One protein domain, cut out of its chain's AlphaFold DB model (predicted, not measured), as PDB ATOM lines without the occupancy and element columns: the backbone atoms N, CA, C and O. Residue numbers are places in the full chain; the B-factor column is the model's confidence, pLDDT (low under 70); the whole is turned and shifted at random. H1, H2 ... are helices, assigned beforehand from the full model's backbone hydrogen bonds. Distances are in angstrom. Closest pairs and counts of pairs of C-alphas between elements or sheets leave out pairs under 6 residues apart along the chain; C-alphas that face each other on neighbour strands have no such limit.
ATOM      1  N   ASP A   5       7.161 -92.938 -61.790       94.88
ATOM      2  CA  ASP A   5       7.512 -94.301 -61.385       94.88
ATOM      3  C   ASP A   5       6.342 -95.282 -61.547       94.88
ATOM      4  O   ASP A   5       6.457 -96.267 -62.278       94.88
ATOM      5  N   THR A   6       5.167 -94.963 -60.993       93.00
ATOM      6  CA  THR A   6       3.968 -95.810 -61.127       93.00
ATOM      7  C   THR A   6       3.537 -95.975 -62.587       93.00
ATOM      8  O   THR A   6       3.106 -97.053 -62.997       93.00
ATOM      9  N   ALA A   7       3.655 -94.921 -63.400       93.38
ATOM     10  CA  ALA A   7       3.321 -94.994 -64.820       93.38
ATOM     11  C   ALA A   7       4.312 -95.889 -65.583       93.38
ATOM     12  O   ALA A   7       3.890 -96.693 -66.415       93.38
ATOM     13  N   MET A   8       5.606 -95.803 -65.263       94.44
ATOM     14  CA  MET A   8       6.653 -96.640 -65.853       94.44
ATOM     15  C   MET A   8       6.517 -98.111 -65.449       94.44
ATOM     16  O   MET A   8       6.640 -98.990 -66.304       94.44
ATOM     17  N   GLU A   9       6.190 -98.399 -64.187       94.94
ATOM     18  CA  GLU A   9       5.909 -99.763 -63.731       94.94
ATOM     19  C   GLU A   9       4.707-100.370 -64.453       94.94
ATOM     20  O   GLU A   9       4.776-101.498 -64.946       94.94
ATOM     21  N   ASN A  10       3.609 -99.617 -64.554       94.62
ATOM     22  CA  ASN A  10       2.414-100.072 -65.258       94.62
ATOM     23  C   ASN A  10       2.703-100.308 -66.744       94.62
ATOM     24  O   ASN A  10       2.266-101.312 -67.307       94.62
ATOM     25  N   LEU A  11       3.482 -99.424 -67.375       95.12
ATOM     26  CA  LEU A  11       3.922 -99.599 -68.755       95.12
ATOM     27  C   LEU A  11       4.718-100.900 -68.913       95.12
ATOM     28  O   LEU A  11       4.402-101.704 -69.791       95.12
ATOM     29  N   TYR A  12       5.695-101.148 -68.039       94.56
ATOM     30  CA  TYR A  12       6.485-102.379 -68.063       94.56
ATOM     31  C   TYR A  12       5.606-103.629 -67.919       94.56
ATOM     32  O   TYR A  12       5.679-104.518 -68.773       94.56
ATOM     33  N   ARG A  13       4.727-103.682 -66.904       95.38
ATOM     34  CA  ARG A  13       3.829-104.829 -66.662       95.38
ATOM     35  C   ARG A  13       2.926-105.102 -67.869       95.38
ATOM     36  O   ARG A  13       2.862-106.236 -68.341       95.38
ATOM     37  N   ASN A  14       2.327-104.055 -68.441       95.75
ATOM     38  CA  ASN A  14       1.473-104.161 -69.627       95.75
ATOM     39  C   ASN A  14       2.215-104.770 -70.828       95.75
ATOM     40  O   ASN A  14       1.671-105.601 -71.559       95.75
ATOM     41  N   PHE A  15       3.465-104.363 -71.065       92.69
ATOM     42  CA  PHE A  15       4.269-104.927 -72.151       92.69
ATOM     43  C   PHE A  15       4.774-106.340 -71.834       92.69
ATOM     44  O   PHE A  15       4.865-107.168 -72.743       92.69
ATOM     45  N   GLU A  16       5.053-106.658 -70.571       93.12
ATOM     46  CA  GLU A  16       5.424-108.009 -70.156       93.12
ATOM     47  C   GLU A  16       4.289-109.014 -70.414       93.12
ATOM     48  O   GLU A  16       4.534-110.078 -70.992       93.12
ATOM     49  N   GLU A  17       3.051-108.666 -70.059       93.94
ATOM     50  CA  GLU A  17       1.868-109.494 -70.316       93.94
ATOM     51  C   GLU A  17       1.636-109.715 -71.812       93.94
ATOM     52  O   GLU A  17       1.487-110.862 -72.245       93.94
ATOM     53  N   LYS A  18       1.716-108.651 -72.625       89.88
ATOM     54  CA  LYS A  18       1.624-108.756 -74.093       89.88
ATOM     55  C   LYS A  18       2.680-109.705 -74.665       89.88
ATOM     56  O   LYS A  18       2.359-110.542 -75.507       89.88
ATOM     57  N   ARG A  19       3.935-109.634 -74.197       86.94
ATOM     58  CA  ARG A  19       4.994-110.570 -74.626       86.94
ATOM     59  C   ARG A  19       4.687-112.013 -74.221       86.94
ATOM     60  O   ARG A  19       4.903-112.912 -75.028       86.94
ATOM     61  N   LYS A  20       4.200-112.247 -72.994       89.06
ATOM     62  CA  LYS A  20       3.832-113.593 -72.512       89.06
ATOM     63  C   LYS A  20       2.706-114.197 -73.350       89.06
ATOM     64  O   LYS A  20       2.761-115.384 -73.650       89.06
ATOM     65  N   GLN A  21       1.717-113.394 -73.741       88.75
ATOM     66  CA  GLN A  21       0.625-113.830 -74.613       88.75
ATOM     67  C   GLN A  21       1.132-114.181 -76.017       88.75
ATOM     68  O   GLN A  21       0.889-115.294 -76.473       88.75
ATOM     69  N   LEU A  22       1.919-113.300 -76.647       84.94
ATOM     70  CA  LEU A  22       2.506-113.557 -77.972       84.94
ATOM     71  C   LEU A  22       3.378-114.821 -77.991       84.94
ATOM     72  O   LEU A  22       3.282-115.627 -78.911       84.94
ATOM     73  N   LYS A  23       4.182-115.042 -76.943       83.19
ATOM     74  CA  LYS A  23       5.047-116.228 -76.833       83.19
ATOM     75  C   LYS A  23       4.261-117.540 -76.693       83.19
ATOM     76  O   LYS A  23       4.796-118.594 -77.006       83.19
ATOM     77  N   LYS A  24       3.011-117.500 -76.212       87.56
ATOM     78  CA  LYS A  24       2.134-118.685 -76.165       87.56
ATOM     79  C   LYS A  24       1.533-119.021 -77.533       87.56
ATOM     80  O   LYS A  24       1.177-120.173 -77.748       87.56
ATOM     81  N   SER A  25       1.393-118.034 -78.421       87.25
ATOM     82  CA  SER A  25       0.740-118.182 -79.728       87.25
ATOM     83  C   SER A  25       1.704-118.335 -80.909       87.25
ATOM     84  O   SER A  25       1.262-118.692 -81.996       87.25
ATOM     85  N   GLU A  26       2.994-118.047 -80.728       90.88
ATOM     86  CA  GLU A  26       4.009-118.065 -81.789       90.88
ATOM     87  C   GLU A  26       5.114-119.088 -81.487       90.88
ATOM     88  O   GLU A  26       5.601-119.198 -80.362       90.88
ATOM     89  N   SER A  27       5.576-119.792 -82.521       92.50
ATOM     90  CA  SER A  27       6.845-120.528 -82.483       92.50
ATOM     91  C   SER A  27       8.047-119.576 -82.365       92.50
ATOM     92  O   SER A  27       7.937-118.361 -82.576       92.50
ATOM     93  N   ALA A  28       9.227-120.125 -82.061       90.25
ATOM     94  CA  ALA A  28      10.468-119.351 -82.007       90.25
ATOM     95  C   ALA A  28      10.780-118.657 -83.346       90.25
ATOM     96  O   ALA A  28      11.143-117.482 -83.348       90.25
ATOM     97  N   GLU A  29      10.552-119.334 -84.476       91.88
ATOM     98  CA  GLU A  29      10.803-118.761 -85.803       91.88
ATOM     99  C   GLU A  29       9.809-117.660 -86.174       91.88
ATOM    100  O   GLU A  29      10.207-116.610 -86.676       91.88
ATOM    101  N   GLN A  30       8.526-117.831 -85.844       92.56
ATOM    102  CA  GLN A  30       7.531-116.764 -86.017       92.56
ATOM    103  C   GLN A  30       7.870-115.545 -85.152       92.56
ATOM    104  O   GLN A  30       7.812-114.407 -85.622       92.56
ATOM    105  N   THR A  31       8.302-115.781 -83.909       90.50
ATOM    106  CA  THR A  31       8.758-114.717 -83.006       90.50
ATOM    107  C   THR A  31       9.963-113.983 -83.598       90.50
ATOM    108  O   THR A  31       9.977-112.752 -83.622       90.50
ATOM    109  N   LYS A  32      10.962-114.723 -84.099       91.19
ATOM    110  CA  LYS A  32      12.169-114.173 -84.729       91.19
ATOM    111  C   LYS A  32      11.815-113.312 -85.940       91.19
ATOM    112  O   LYS A  32      12.238-112.158 -85.994       91.19
ATOM    113  N   ALA A  33      10.993-113.828 -86.855       92.25
ATOM    114  CA  ALA A  33      10.553-113.108 -88.049       92.25
ATOM    115  C   ALA A  33       9.828-111.800 -87.693       92.25
ATOM    116  O   ALA A  33      10.215-110.731 -88.163       92.25
ATOM    117  N   ARG A  34       8.851-111.856 -86.779       92.44
ATOM    118  CA  ARG A  34       8.091-110.675 -86.344       92.44
ATOM    119  C   ARG A  34       8.966-109.635 -85.646       92.44
ATOM    120  O   ARG A  34       8.770-108.436 -85.829       92.44
ATOM    121  N   VAL A  35       9.892-110.059 -84.782       92.06
ATOM    122  CA  VAL A  35      10.799-109.127 -84.088       92.06
ATOM    123  C   VAL A  35      11.756-108.470 -85.083       92.06
ATOM    124  O   VAL A  35      11.944-107.259 -85.003       92.06
ATOM    125  N   LYS A  36      12.289-109.228 -86.049       93.06
ATOM    126  CA  LYS A  36      13.144-108.708 -87.125       93.06
ATOM    127  C   LYS A  36      12.408-107.680 -87.989       93.06
ATOM    128  O   LYS A  36      12.950-106.610 -88.248       93.06
ATOM    129  N   GLU A  37      11.162-107.960 -88.365       93.00
ATOM    130  CA  GLU A  37      10.315-107.033 -89.126       93.00
ATOM    131  C   GLU A  37      10.029-105.742 -88.345       93.00
ATOM    132  O   GLU A  37      10.234-104.644 -88.862       93.00
ATOM    133  N   LYS A  38       9.630-105.855 -87.070       93.06
ATOM    134  CA  LYS A  38       9.405-104.680 -86.215       93.06
ATOM    135  C   LYS A  38      10.676-103.859 -86.019       93.06
ATOM    136  O   LYS A  38      10.602-102.637 -86.056       93.06
ATOM    137  N   LEU A  39      11.825-104.514 -85.836       93.19
ATOM    138  CA  LEU A  39      13.114-103.838 -85.716       93.19
ATOM    139  C   LEU A  39      13.454-103.069 -86.999       93.19
ATOM    140  O   LEU A  39      13.797-101.893 -86.914       93.19
ATOM    141  N   ALA A  40      13.307-103.695 -88.171       92.12
ATOM    142  CA  ALA A  40      13.533-103.036 -89.457       92.12
ATOM    143  C   ALA A  40      12.631-101.807 -89.633       92.12
ATOM    144  O   ALA A  40      13.122-100.730 -89.969       92.12
ATOM    145  N   GLY A  41      11.335-101.950 -89.326       92.38
ATOM    146  CA  GLY A  41      10.368-100.856 -89.400       92.38
ATOM    147  C   GLY A  41      10.669 -99.715 -88.426       92.38
ATOM    148  O   GLY A  41      10.626 -98.555 -88.817       92.38
ATOM    149  N   SER A  42      11.028-100.016 -87.173       91.75
ATOM    150  CA  SER A  42      11.388 -98.990 -86.179       91.75
ATOM    151  C   SER A  42      12.695 -98.268 -86.497       91.75
ATOM    152  O   SER A  42      12.853 -97.106 -86.132       91.75
ATOM    153  N   LEU A  43      13.638 -98.945 -87.149       91.12
ATOM    154  CA  LEU A  43      14.894 -98.336 -87.570       91.12
ATOM    155  C   LEU A  43      14.746 -97.535 -88.874       91.12
ATOM    156  O   LEU A  43      15.541 -96.624 -89.102       91.12
ATOM    157  N   GLY A  44      13.734 -97.825 -89.695       89.19
ATOM    158  CA  GLY A  44      13.609 -97.263 -91.041       89.19
ATOM    159  C   GLY A  44      14.620 -97.873 -92.015       89.19
ATOM    160  O   GLY A  44      15.133 -97.180 -92.888       89.19
TER     161      GLY A  44
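This is residues 5 to 44 of the 228 residues of an uncharacterized protein of Paenibacillus sp. N3.4 (UniProt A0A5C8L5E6). Two helices joined by a tight link make an open V, with the link at its corner. The longer arm is H1 and the shorter is H2; they come near each other beside the link, and from there the outer part of each arm stands free, residues 5 to 21 of H1 and residues 35 to 44, of which 35 to 43 belong to H2. The printed part has 40 residues with two named helices, H1 then H2, and no named strand; the class is all helix. The whole is loose, with a radius of gyration of the C-alphas of 12.5 A, and flat, spanning 33 by 28 by 8 A.

H1 covers residues 5 to 25 and is 30.9 A long from first to last C-alpha. It begins with C-alpha 5 at (7.512, -94.301, -61.385) and ends with C-alpha 25 at (0.740, -118.182, -79.728). Residues 26 and 27 lie between the helices. H2 covers residues 28 to 43, is 22.2 A long, and ends with C-alpha 43 at (14.894, -98.336, -87.570).

H1 and H2 are close but not clearly touching, with 1 pair of C-alphas within 8 A. Their closest C-alphas are those of Lys 23 and Thr 31, 7.4 A apart. The helices run opposite ways at a steep tilt of 45 degrees. Their centres are 17.9 A apart. In H1 and H2 every O i to N i+4 pair is within hydrogen-bond range.

The two C-alphas farthest apart are those of Asp 5 and Glu 29, at 34.7 A. The first and last printed C-alphas, of Asp 5 and Gly 44, are 30.4 A apart. The printed part has no cut, and the link from H1 to H2 is tight. The mean pLDDT of the printed part is 91.7, and no printed residue is under 70.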